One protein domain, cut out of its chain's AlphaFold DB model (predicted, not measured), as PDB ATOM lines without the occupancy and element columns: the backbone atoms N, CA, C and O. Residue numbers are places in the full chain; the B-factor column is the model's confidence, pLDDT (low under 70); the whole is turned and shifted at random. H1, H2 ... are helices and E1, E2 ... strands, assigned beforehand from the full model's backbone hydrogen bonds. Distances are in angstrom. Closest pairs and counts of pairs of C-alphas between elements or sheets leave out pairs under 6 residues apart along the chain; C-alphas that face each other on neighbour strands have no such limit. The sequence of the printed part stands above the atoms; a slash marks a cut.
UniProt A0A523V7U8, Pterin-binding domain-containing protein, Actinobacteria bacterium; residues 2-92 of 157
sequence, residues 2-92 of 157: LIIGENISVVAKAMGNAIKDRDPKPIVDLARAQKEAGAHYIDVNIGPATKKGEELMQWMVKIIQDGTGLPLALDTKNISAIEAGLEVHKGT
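AT A GLANCE: This is residues 2 to 92 of the 157 residues of the protein "Pterin-binding domain-containing protein" of Actinobacteria bacterium (UniProt A0A523V7U8). A small two-strand parallel sheet, E1 beside E2, is backed by H3, with H2 and H4 on either side of H3 and H1 packed on residues 24 to 27 of H2. Residues 4 to 5 pair parallel with E1. The printed part has 91 residues, with four named helices and two named strands in the order H1 H2 E1 H3 E2 H4 along the chain; its class is mostly helix, and the whole is compact, with a radius of gyration of the C-alphas of 11.6 A and spans of 33 by 28 by 19 A.

HOW THE PARTS SIT: H1, residues 13 to 20, touches H2, residues 24 to 36, at a steep tilt of 55 degrees, opposite ways; closest C-alphas Met 15 and Ile 27, 6.4 A. E1, residues 41 to 45, H3, residues 53 to 68, and E2, residues 72 to 75, form a strand-helix-strand unit, parallel neighbour strands joined through a helix, its crossover right-handed. N 44 and O 73 are within hydrogen-bond range, 2.9 A. H3 touches H2 with residues 63 to 68 alone, at a steep tilt of 51 degrees, the same way; closest C-alphas Val 28 and Ile 64, 5.6 A. H4, residues 79 to 88, touches H3 at 38 degrees, only just steep, the same way; closest C-alphas Glu 54 and Ala 81, 4.1 A. Every O i to N i+4 pair is within range in H1, H2 and H3, and 5 of 6 in H4.

IN THESE COORDINATES: H1 begins at C-alpha 13 (15.194, -2.679, 16.944); H4 ends at C-alpha 88 (33.386, -12.854, 0.830). H3 is 22.1 A long, H2 18.1 A.

THE WHOLE: The C-alphas farthest apart, of Gly 38 and Lys 51, are 33.2 A apart. The printed part has no cut and no long link; no printed residue is under 70 in pLDDT.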
ATOM      1  N   LEU A   2      31.877 -23.877  22.459       96.88
ATOM      2  CA  LEU A   2      31.860 -22.883  21.386       96.88
ATOM      3  C   LEU A   2      30.727 -21.892  21.678       96.88
ATOM      4  O   LEU A   2      29.621 -22.306  22.007       96.88
ATOM      5  N   ILE A   3      31.019 -20.595  21.612       98.50
ATOM      6  CA  ILE A   3      30.073 -19.516  21.931       98.50
ATOM      7  C   ILE A   3      29.780 -18.756  20.643       98.50
ATOM      8  O   ILE A   3      30.699 -18.177  20.060       98.50
ATOM      9  N   ILE A   4      28.519 -18.755  20.219       98.69
ATOM     10  CA  ILE A   4      28.030 -17.935  19.110       98.69
ATOM     11  C   ILE A   4      27.365 -16.710  19.733       98.69
ATOM     12  O   ILE A   4      26.394 -16.838  20.477       98.69
ATOM     13  N   GLY A   5      27.935 -15.535  19.500       98.19
ATOM     14  CA  GLY A   5      27.365 -14.287  19.975       98.19
ATOM     15  C   GLY A   5      26.130 -13.912  19.153       98.19
ATOM     16  O   GLY A   5      26.177 -13.901  17.928       98.19
ATOM     17  N   GLU A   6      25.022 -13.635  19.831       96.06
ATOM     18  CA  GLU A   6      23.717 -13.336  19.228       96.06
ATOM     19  C   GLU A   6      23.404 -11.824  19.238       96.06
ATOM     20  O   GLU A   6      24.239 -10.999  19.595       96.06
ATOM     21  N   ASN A   7      22.175 -11.426  18.898       94.81
ATOM     22  CA  ASN A   7      21.659 -10.044  18.913       94.81
ATOM     23  C   ASN A   7      22.079  -9.115  17.760       94.81
ATOM     24  O   ASN A   7      21.524  -8.015  17.677       94.81
ATOM     25  N   ILE A   8      22.945  -9.526  16.826       97.81
ATOM     26  CA  ILE A   8      23.085  -8.823  15.534       97.81
ATOM     27  C   ILE A   8      22.012  -9.351  14.584       97.81
ATOM     28  O   ILE A   8      22.232 -10.240  13.769       97.81
ATOM     29  N   SER A   9      20.806  -8.804  14.738       97.00
ATOM     30  CA  SER A   9      19.626  -9.287  14.031       97.00
ATOM     31  C   SER A   9      18.697  -8.164  13.594       97.00
ATOM     32  O   SER A   9      18.484  -7.195  14.326       97.00
ATOM     33  N   VAL A  10      18.056  -8.331  12.435       95.06
ATOM     34  CA  VAL A  10      17.003  -7.420  11.959       95.06
ATOM     35  C   VAL A  10      15.790  -7.341  12.889       95.06
ATOM     36  O   VAL A  10      15.076  -6.340  12.849       95.06
ATOM     37  N   VAL A  11      15.550  -8.347  13.742       93.69
ATOM     38  CA  VAL A  11      14.462  -8.283  14.737       93.69
ATOM     39  C   VAL A  11      14.802  -7.389  15.932       93.69
ATOM     40  O   VAL A  11      13.900  -6.832  16.559       93.69
ATOM     41  N   ALA A  12      16.086  -7.193  16.242       95.00
ATOM     42  CA  ALA A  12      16.504  -6.307  17.320       95.00
ATOM     43  C   ALA A  12      16.419  -4.850  16.848       95.00
ATOM     44  O   ALA A  12      17.189  -4.432  15.993       95.00
ATOM     45  N   LYS A  13      15.516  -4.044  17.423       94.69
ATOM     46  CA  LYS A  13      15.194  -2.679  16.944       94.69
ATOM     47  C   LYS A  13      16.419  -1.810  16.614       94.69
ATOM     48  O   LYS A  13      16.438  -1.160  15.573       94.69
ATOM     49  N   ALA A  14      17.426  -1.783  17.489       95.62
ATOM     50  CA  ALA A  14      18.637  -0.989  17.268       95.62
ATOM     51  C   ALA A  14      19.463  -1.505  16.076       95.62
ATOM     52  O   ALA A  14      19.877  -0.712  15.234       95.62
ATOM     53  N   MET A  15      19.654  -2.824  15.975       97.75
ATOM     54  CA  MET A  15      20.409  -3.443  14.880       97.75
ATOM     55  C   MET A  15      19.628  -3.422  13.571       97.75
ATOM     56  O   MET A  15      20.195  -3.088  12.542       97.75
ATOM     57  N   GLY A  16      18.319  -3.675  13.595       96.25
ATOM     58  CA  GLY A  16      17.450  -3.559  12.426       96.25
ATOM     59  C   GLY A  16      17.479  -2.161  11.807       96.25
ATOM     60  O   GLY A  16      17.572  -2.045  10.585       96.25
ATOM     61  N   ASN A  17      17.483  -1.101  12.627       97.31
ATOM     62  CA  ASN A  17      17.669   0.269  12.137       97.31
ATOM     63  C   ASN A  17      19.061   0.464  11.523       97.31
ATOM     64  O   ASN A  17      19.161   0.931  10.393       97.31
ATOM     65  N   ALA A  18      20.125   0.043  12.214       97.81
ATOM     66  CA  ALA A  18      21.493   0.163  11.708       97.81
ATOM     67  C   ALA A  18      21.699  -0.592  10.379       97.81
ATOM     68  O   ALA A  18      22.285  -0.065   9.436       97.81
ATOM     69  N   ILE A  19      21.147  -1.804  10.265       96.69
ATOM     70  CA  ILE A  19      21.173  -2.627   9.051       96.69
ATOM     71  C   ILE A  19      20.439  -1.924   7.905       96.69
ATOM     72  O   ILE A  19      20.961  -1.843   6.790       96.69
ATOM     73  N   LYS A  20      19.237  -1.406   8.178       95.44
ATOM     74  CA  LYS A  20      18.416  -0.691   7.196       95.44
ATOM     75  C   LYS A  20      19.113   0.572   6.686       95.44
ATOM     76  O   LYS A  20      19.099   0.820   5.482       95.44
ATOM     77  N   ASP A  21      19.728   1.328   7.586       97.25
ATOM     78  CA  ASP A  21      20.349   2.619   7.287       97.25
ATOM     79  C   ASP A  21      21.811   2.483   6.819       97.25
ATOM     80  O   ASP A  21      22.466   3.486   6.543       97.25
ATOM     81  N   ARG A  22      22.325   1.247   6.689       97.06
ATOM     82  CA  ARG A  22      23.735   0.948   6.381       97.06
ATOM     83  C   ARG A  22      24.712   1.636   7.342       97.06
ATOM     84  O   ARG A  22      25.811   2.010   6.938       97.06
ATOM     85  N   ASP A  23      24.332   1.768   8.611       98.19
ATOM     86  CA  ASP A  23      25.188   2.300   9.669       98.19
ATOM     87  C   ASP A  23      26.037   1.166  10.274       98.19
ATOM     88  O   ASP A  23      25.509   0.318  11.000       98.19
ATOM     89  N   PRO A  24      27.352   1.108   9.993       98.38
ATOM     90  CA  PRO A  24      28.192   0.025  10.483       98.38
ATOM     91  C   PRO A  24      28.501   0.152  11.976       98.38
ATOM     92  O   PRO A  24      28.869  -0.842  12.603       98.38
ATOM     93  N   LYS A  25      28.397   1.351  12.564       98.38
ATOM     94  CA  LYS A  25      28.937   1.614  13.898       98.38
ATOM     95  C   LYS A  25      28.243   0.783  14.987       98.38
ATOM     96  O   LYS A  25      28.959   0.082  15.700       98.38
ATOM     97  N   PRO A  26      26.901   0.767  15.107       98.38
ATOM     98  CA  PRO A  26      26.224  -0.030  16.130       98.38
ATOM     99  C   PRO A  26      26.487  -1.533  15.985       98.38
ATOM    100  O   PRO A  26      26.620  -2.234  16.984       98.38
ATOM    101  N   ILE A  27      26.590  -2.013  14.742       98.69
ATOM    102  CA  ILE A  27      26.807  -3.426  14.412       98.69
ATOM    103  C   ILE A  27      28.211  -3.854  14.845       98.69
ATOM    104  O   ILE A  27      28.374  -4.842  15.557       98.69
ATOM    105  N   VAL A  28      29.230  -3.086  14.450       98.69
ATOM    106  CA  VAL A  28      30.630  -3.379  14.776       98.69
ATOM    107  C   VAL A  28      30.906  -3.203  16.269       98.69
ATOM    108  O   VAL A  28      31.628  -4.015  16.843       98.69
ATOM    109  N   ASP A  29      30.327  -2.186  16.912       98.62
ATOM    110  CA  ASP A  29      30.482  -1.965  18.354       98.62
ATOM    111  C   ASP A  29      29.901  -3.148  19.153       98.62
ATOM    112  O   ASP A  29      30.561  -3.663  20.059       98.62
ATOM    113  N   LEU A  30      28.717  -3.649  18.774       98.69
ATOM    114  CA  LEU A  30      28.127  -4.831  19.406       98.69
ATOM    115  C   LEU A  30      28.938  -6.106  19.121       98.69
ATOM    116  O   LEU A  30      29.184  -6.888  20.038       98.69
ATOM    117  N   ALA A  31      29.412  -6.302  17.888       98.75
ATOM    118  CA  ALA A  31      30.248  -7.452  17.541       98.75
ATOM    119  C   ALA A  31      31.572  -7.469  18.332       98.75
ATOM    120  O   ALA A  31      32.028  -8.525  18.775       98.75
ATOM    121  N   ARG A  32      32.187  -6.299  18.558       98.81
ATOM    122  CA  ARG A  32      33.382  -6.162  19.410       98.81
ATOM    123  C   ARG A  32      33.082  -6.487  20.865       98.81
ATOM    124  O   ARG A  32      33.833  -7.252  21.459       98.81
ATOM    125  N   ALA A  33      31.972  -5.987  21.403       98.69
ATOM    126  CA  ALA A  33      31.559  -6.311  22.764       98.69
ATOM    127  C   ALA A  33      31.345  -7.827  22.952       98.69
ATOM    128  O   ALA A  33      31.764  -8.392  23.957       98.69
ATOM    129  N   GLN A  34      30.761  -8.512  21.962       98.75
ATOM    130  CA  GLN A  34      30.611  -9.972  21.987       98.75
ATOM    131  C   GLN A  34      31.958 -10.699  21.935       98.75
ATOM    132  O   GLN A  34      32.173 -11.648  22.689       98.75
ATOM    133  N   LYS A  35      32.891 -10.237  21.092       98.56
ATOM    134  CA  LYS A  35      34.266 -10.753  21.065       98.56
ATOM    135  C   LYS A  35      34.948 -10.603  22.426       98.56
ATOM    136  O   LYS A  35      35.540 -11.560  22.917       98.56
ATOM    137  N   GLU A  36      34.866  -9.424  23.036       98.50
ATOM    138  CA  GLU A  36      35.440  -9.138  24.359       98.50
ATOM    139  C   GLU A  36      34.804  -9.997  25.462       98.50
ATOM    140  O   GLU A  36      35.483 -10.382  26.411       98.50
ATOM    141  N   ALA A  37      33.532 -10.370  25.299       98.50
ATOM    142  CA  ALA A  37      32.823 -11.301  26.171       98.50
ATOM    143  C   ALA A  37      33.132 -12.792  25.900       98.50
ATOM    144  O   ALA A  37      32.617 -13.655  26.610       98.50
ATOM    145  N   GLY A  38      33.970 -13.117  24.906       98.38
ATOM    146  CA  GLY A  38      34.417 -14.485  24.618       98.38
ATOM    147  C   GLY A  38      33.660 -15.211  23.500       98.38
ATOM    148  O   GLY A  38      33.719 -16.440  23.424       98.38
ATOM    149  N   ALA A  39      32.947 -14.491  22.628       98.69
ATOM    150  CA  ALA A  39      32.347 -15.090  21.438       98.69
ATOM    151  C   ALA A  39      33.422 -15.660  20.491       98.69
ATOM    152  O   ALA A  39      34.449 -15.032  20.232       98.69
ATOM    153  N   HIS A  40      33.157 -16.854  19.958       98.69
ATOM    154  CA  HIS A  40      33.989 -17.535  18.962       98.69
ATOM    155  C   HIS A  40      33.473 -17.278  17.542       98.69
ATOM    156  O   HIS A  40      34.265 -17.185  16.611       98.69
ATOM    157  N   TYR A  41      32.152 -17.154  17.399       98.81
ATOM    158  CA  TYR A  41      31.448 -16.762  16.180       98.81
ATOM    159  C   TYR A  41      30.508 -15.602  16.496       98.81
ATOM    160  O   TYR A  41      30.053 -15.475  17.633       98.81
ATOM    161  N   ILE A  42      30.186 -14.792  15.494       98.81
ATOM    162  CA  ILE A  42      29.119 -13.788  15.578       98.81
ATOM    163  C   ILE A  42      27.970 -14.232  14.670       98.81
ATOM    164  O   ILE A  42      28.186 -14.451  13.479       98.81
ATOM    165  N   ASP A  43      26.774 -14.382  15.228       98.81
ATOM    166  CA  ASP A  43      25.547 -14.631  14.473       98.81
ATOM    167  C   ASP A  43      25.099 -13.362  13.742       98.81
ATOM    168  O   ASP A  43      25.137 -12.261  14.297       98.81
ATOM    169  N   VAL A  44      24.722 -13.512  12.474       98.44
ATOM    170  CA  VAL A  44      24.367 -12.412  11.578       98.44
ATOM    171  C   VAL A  44      23.018 -12.699  10.937       98.44
ATOM    172  O   VAL A  44      22.938 -13.252   9.839       98.44
ATOM    173  N   ASN A  45      21.952 -12.266  11.608       98.44
ATOM    174  CA  ASN A  45      20.592 -12.478  11.139       98.44
ATOM    175  C   ASN A  45      20.086 -11.297  10.303       98.44
ATOM    176  O   ASN A  45      19.782 -10.213  10.815       98.44
ATOM    177  N   ILE A  46      19.937 -11.521   8.997       97.69
ATOM    178  CA  ILE A  46      19.414 -10.515   8.054       97.69
ATOM    179  C   ILE A  46      17.917 -10.699   7.746       97.69
ATOM    180  O   ILE A  46      17.356 -10.016   6.882       97.69
ATOM    181  N   GLY A  47      17.251 -11.624   8.442       95.62
ATOM    182  CA  GLY A  47      15.884 -12.047   8.158       95.62
ATOM    183  C   GLY A  47      15.745 -12.669   6.762       95.62
ATOM    184  O   GLY A  47      16.725 -13.134   6.186       95.62
ATOM    185  N   PRO A  48      14.536 -12.675   6.167       93.31
ATOM    186  CA  PRO A  48      14.318 -13.254   4.838       93.31
ATOM    187  C   PRO A  48      15.039 -12.524   3.697       93.31
ATOM    188  O   PRO A  48      15.215 -13.106   2.633       93.31
ATOM    189  N   ALA A  49      15.381 -11.241   3.892       92.12
ATOM    190  CA  ALA A  49      16.107 -10.385   2.950       92.12
ATOM    191  C   ALA A  49      15.771 -10.635   1.460       92.12
ATOM    192  O   ALA A  49      16.655 -10.833   0.626       92.12
ATOM    193  N   THR A  50      14.477 -10.629   1.112       88.81
ATOM    194  CA  THR A  50      13.979 -11.004  -0.229       88.81
ATOM    195  C   THR A  50      14.377 -10.028  -1.337       88.81
ATOM    196  O   THR A  50      14.195 -10.312  -2.517       88.81
ATOM    197  N   LYS A  51      14.922  -8.863  -0.974       89.31
ATOM    198  CA  LYS A  51      15.488  -7.875  -1.895       89.31
ATOM    199  C   LYS A  51      16.899  -7.543  -1.441       89.31
ATOM    200  O   LYS A  51      17.082  -7.167  -0.287       89.31
ATOM    201  N   LYS A  52      17.866  -7.626  -2.361       94.56
ATOM    202  CA  LYS A  52      19.279  -7.286  -2.107       94.56
ATOM    203  C   LYS A  52      19.897  -8.066  -0.930       94.56
ATOM    204  O   LYS A  52      20.782  -7.548  -0.256       94.56
ATOM    205  N   GLY A  53      19.425  -9.292  -0.676       97.50
ATOM    206  CA  GLY A  53      19.939 -10.144   0.401       97.50
ATOM    207  C   GLY A  53      21.425 -10.455   0.249       97.50
ATOM    208  O   GLY A  53      22.158 -10.348   1.222       97.50
ATOM    209  N   GLU A  54      21.876 -10.717  -0.977       98.62
ATOM    210  CA  GLU A  54      23.288 -10.936  -1.322       98.62
ATOM    211  C   GLU A  54      24.158  -9.726  -0.963       98.62
ATOM    212  O   GLU A  54      25.083  -9.836  -0.160       98.62
ATOM    213  N   GLU A  55      23.800  -8.538  -1.470       98.50
ATOM    214  CA  GLU A  55      24.497  -7.282  -1.158       98.50
ATOM    215  C   GLU A  55      24.509  -6.996   0.353       98.50
ATOM    216  O   GLU A  55      25.490  -6.490   0.901       98.50
ATOM    217  N   LEU A  56      23.397  -7.282   1.042       98.56
ATOM    218  CA  LEU A  56      23.272  -7.097   2.482       98.56
ATOM    219  C   LEU A  56      24.166  -8.062   3.262       98.56
ATOM    220  O   LEU A  56      24.914  -7.585   4.113       98.56
ATOM    221  N   MET A  57      24.137  -9.362   2.966       98.75
ATOM    222  CA  MET A  57      24.981 -10.332   3.663       98.75
ATOM    223  C   MET A  57      26.461 -10.031   3.430       98.75
ATOM    224  O   MET A  57      27.226  -9.957   4.386       98.75
ATOM    225  N   GLN A  58      26.859  -9.733   2.189       98.81
ATOM    226  CA  GLN A  58      28.241  -9.366   1.881       98.81
ATOM    227  C   GLN A  58      28.717  -8.139   2.665       98.81
ATOM    228  O   GLN A  58      29.853  -8.108   3.140       98.81
ATOM    229  N   TRP A  59      27.866  -7.118   2.794       98.75
ATOM    230  CA  TRP A  59      28.182  -5.934   3.589       98.75
ATOM    231  C   TRP A  59      28.349  -6.280   5.071       98.75
ATOM    232  O   TRP A  59      29.361  -5.899   5.656       98.75
ATOM    233  N   MET A  60      27.413  -7.044   5.652       98.75
ATOM    234  CA  MET A  60      27.481  -7.474   7.054       98.75
ATOM    235  C   MET A  60      28.753  -8.276   7.338       98.75
ATOM    236  O   MET A  60      29.456  -7.990   8.306       98.75
ATOM    237  N   VAL A  61      29.081  -9.234   6.464       98.88
ATOM    238  CA  VAL A  61      30.281 -10.064   6.600       98.88
ATOM    239  C   VAL A  61      31.533  -9.195   6.634       98.88
ATOM    240  O   VAL A  61      32.314  -9.272   7.581       98.88
ATOM    241  N   LYS A  62      31.692  -8.302   5.649       98.88
ATOM    242  CA  LYS A  62      32.876  -7.440   5.534       98.88
ATOM    243  C   LYS A  62      33.053  -6.541   6.757       98.88
ATOM    244  O   LYS A  62      34.116  -6.561   7.369       98.88
ATOM    245  N   ILE A  63      32.016  -5.798   7.159       98.75
ATOM    246  CA  ILE A  63      32.151  -4.836   8.267       98.75
ATOM    247  C   ILE A  63      32.429  -5.530   9.607       98.75
ATOM    248  O   ILE A  63      33.230  -5.028  10.396       98.75
ATOM    249  N   ILE A  64      31.802  -6.684   9.871       98.75
ATOM    250  CA  ILE A  64      31.983  -7.394  11.143       98.75
ATOM    251  C   ILE A  64      33.370  -8.036  11.190       98.75
ATOM    252  O   ILE A  64      34.055  -7.918  12.210       98.75
ATOM    253  N   GLN A  65      33.820  -8.671  10.102       98.75
ATOM    254  CA  GLN A  65      35.151  -9.278  10.060       98.75
ATOM    255  C   GLN A  65      36.264  -8.233  10.118       98.75
ATOM    256  O   GLN A  65      37.229  -8.431  10.853       98.75
ATOM    257  N   ASP A  66      36.120  -7.094   9.439       98.56
ATOM    258  CA  ASP A  66      37.091  -6.000   9.542       98.56
ATOM    259  C   ASP A  66      37.115  -5.398  10.964       98.56
ATOM    260  O   ASP A  66      38.157  -4.964  11.456       98.56
ATOM    261  N   GLY A  67      35.973  -5.406  11.661       98.12
ATOM    262  CA  GLY A  67      35.843  -4.890  13.021       98.12
ATOM    263  C   GLY A  67      36.332  -5.825  14.132       98.12
ATOM    264  O   GLY A  67      36.766  -5.332  15.180       98.12
ATOM    265  N   THR A  68      36.251  -7.145  13.928       98.12
ATOM    266  CA  THR A  68      36.450  -8.160  14.983       98.12
ATOM    267  C   THR A  68      37.474  -9.240  14.642       98.12
ATOM    268  O   THR A  68      38.114  -9.767  15.553       98.12
ATOM    269  N   GLY A  69      37.646  -9.588  13.366       98.19
ATOM    270  CA  GLY A  69      38.415 -10.748  12.915       98.19
ATOM    271  C   GLY A  69      37.795 -12.110  13.256       98.19
ATOM    272  O   GLY A  69      38.454 -13.122  13.038       98.19
ATOM    273  N   LEU A  70      36.575 -12.159  13.806       98.56
ATOM    274  CA  LEU A  70      35.900 -13.421  14.123       98.56
ATOM    275  C   LEU A  70      35.202 -14.018  12.887       98.56
ATOM    276  O   LEU A  70      34.761 -13.272  12.004       98.56
ATOM    277  N   PRO A  71      35.075 -15.356  12.806       98.75
ATOM    278  CA  PRO A  71      34.182 -15.996  11.851       98.75
ATOM    279  C   PRO A  71      32.709 -15.738  12.216       98.75
ATOM    280  O   PRO A  71      32.388 -15.277  13.313       98.75
ATOM    281  N   LEU A  72      31.802 -16.012  11.274       98.88
ATOM    282  CA  LEU A  72      30.398 -15.601  11.354       98.88
ATOM    283  C   LEU A  72      29.475 -16.794  11.141       98.88
ATOM    284  O   LEU A  72      29.783 -17.655  10.315       98.88
ATOM    285  N   ALA A  73      28.359 -16.812  11.867       98.81
ATOM    286  CA  ALA A  73      27.215 -17.658  11.567       98.81
ATOM    287  C   ALA A  73      26.232 -16.853  10.703       98.81
ATOM    288  O   ALA A  73      25.705 -15.828  11.130       98.81
ATOM    289  N   LEU A  74      26.062 -17.266   9.448       98.81
ATOM    290  CA  LEU A  74      25.234 -16.590   8.452       98.81
ATOM    291  C   LEU A  74      23.781 -17.029   8.644       98.81
ATOM    292  O   LEU A  74      23.429 -18.133   8.230       98.81
ATOM    293  N   ASP A  75      22.967 -16.180   9.277       98.56
ATOM    294  CA  ASP A  75      21.594 -16.507   9.676       98.56
ATOM    295  C   ASP A  75      20.550 -15.915   8.720       98.56
ATOM    296  O   ASP A  75      20.207 -14.724   8.740       98.56
ATOM    297  N   THR A  76      20.048 -16.760   7.818       97.88
ATOM    298  CA  THR A  76      18.926 -16.428   6.937       97.88
ATOM    299  C   THR A  76      18.362 -17.671   6.253       97.88
ATOM    300  O   THR A  76      19.047 -18.661   6.039       97.88
ATOM    301  N   LYS A  77      17.102 -17.596   5.813       95.12
ATOM    302  CA  LYS A  77      16.503 -18.596   4.909       95.12
ATOM    303  C   LYS A  77      16.843 -18.354   3.434       95.12
ATOM    304  O   LYS A  77      16.446 -19.140   2.577       95.12
ATOM    305  N   ASN A  78      17.491 -17.235   3.113       97.62
ATOM    306  CA  ASN A  78      17.833 -16.874   1.746       97.62
ATOM    307  C   ASN A  78      19.162 -17.531   1.336       97.62
ATOM    308  O   ASN A  78      20.235 -17.050   1.691       97.62
ATOM    309  N   ILE A  79      19.070 -18.605   0.551       97.56
ATOM    310  CA  ILE A  79      20.221 -19.398   0.091       97.56
ATOM    311  C   ILE A  79      21.200 -18.553  -0.735       97.56
ATOM    312  O   ILE A  79      22.406 -18.669  -0.533       97.56
ATOM    313  N   SER A  80      20.714 -17.654  -1.602       98.19
ATOM    314  CA  SER A  80      21.620 -16.813  -2.398       98.19
ATOM    315  C   SER A  80      22.383 -15.825  -1.517       98.19
ATOM    316  O   SER A  80      23.569 -15.588  -1.729       98.19
ATOM    317  N   ALA A  81      21.747 -15.311  -0.460       98.62
ATOM    318  CA  ALA A  81      22.423 -14.468   0.520       98.62
ATOM    319  C   ALA A  81      23.469 -15.237   1.342       98.62
ATOM    320  O   ALA A  81      24.528 -14.675   1.620       98.62
ATOM    321  N   ILE A  82      23.201 -16.500   1.701       98.75
ATOM    322  CA  ILE A  82      24.193 -17.378   2.343       98.75
ATOM    323  C   ILE A  82      25.406 -17.536   1.427       98.75
ATOM    324  O   ILE A  82      26.512 -17.219   1.855       98.75
ATOM    325  N   GLU A  83      25.211 -17.954   0.172       98.75
ATOM    326  CA  GLU A  83      26.321 -18.156  -0.767       98.75
ATOM    327  C   GLU A  83      27.128 -16.868  -0.977       98.75
ATOM    328  O   GLU A  83      28.346 -16.877  -0.819       98.75
ATOM    329  N   ALA A  84      26.462 -15.735  -1.206       98.75
ATOM    330  CA  ALA A  84      27.138 -14.449  -1.350       98.75
ATOM    331  C   ALA A  84      27.933 -14.051  -0.093       98.75
ATOM    332  O   ALA A  84      28.982 -13.413  -0.200       98.75
ATOM    333  N   GLY A  85      27.445 -14.407   1.099       98.81
ATOM    334  CA  GLY A  85      28.170 -14.237   2.355       98.81
ATOM    335  C   GLY A  85      29.412 -15.122   2.439       98.81
ATOM    336  O   GLY A  85      30.476 -14.622   2.798       98.81
ATOM    337  N   LEU A  86      29.287 -16.402   2.069       98.88
ATOM    338  CA  LEU A  86      30.387 -17.372   2.030       98.88
ATOM    339  C   LEU A  86      31.500 -16.934   1.068       98.88
ATOM    340  O   LEU A  86      32.670 -16.999   1.430       98.88
ATOM    341  N   GLU A  87      31.153 -16.407  -0.111       98.75
ATOM    342  CA  GLU A  87      32.119 -15.934  -1.116       98.75
ATOM    343  C   GLU A  87      33.067 -14.840  -0.607       98.75
ATOM    344  O   GLU A  87      34.214 -14.750  -1.049       98.75
ATOM    345  N   VAL A  88      32.595 -13.977   0.299       98.81
ATOM    346  CA  VAL A  88      33.386 -12.854   0.830       98.81
ATOM    347  C   VAL A  88      33.917 -13.104   2.240       98.81
ATOM    348  O   VAL A  88      34.636 -12.252   2.772       98.81
ATOM    349  N   HIS A  89      33.549 -14.229   2.854       98.81
ATOM    350  CA  HIS A  89      33.957 -14.585   4.206       98.81
ATOM    351  C   HIS A  89      35.426 -15.008   4.244       98.81
ATOM    352  O   HIS A  89      35.932 -15.695   3.360       98.81
ATOM    353  N   LYS A  90      36.136 -14.577   5.287       98.56
ATOM    354  CA  LYS A  90      37.515 -14.985   5.569       98.56
ATOM    355  C   LYS A  90      37.526 -16.047   6.670       98.56
ATOM    356  O   LYS A  90      37.126 -15.763   7.800       98.56
ATOM    357  N   GLY A  91      38.079 -17.220   6.370       97.94
ATOM    358  CA  GLY A  91      38.156 -18.351   7.299       97.94
ATOM    359  C   GLY A  91      36.962 -19.297   7.162       97.94
ATOM    360  O   GLY A  91      36.368 -19.392   6.097       97.94
ATOM    361  N   THR A  92      36.633 -20.012   8.237       98.50
ATOM    362  CA  THR A  92      35.541 -20.998   8.253       98.50
ATOM    363  C   THR A  92      34.257 -20.358   8.768       98.50
ATOM    364  O   THR A  92      34.105 -20.138   9.975       98.50
TER     365      THR A  92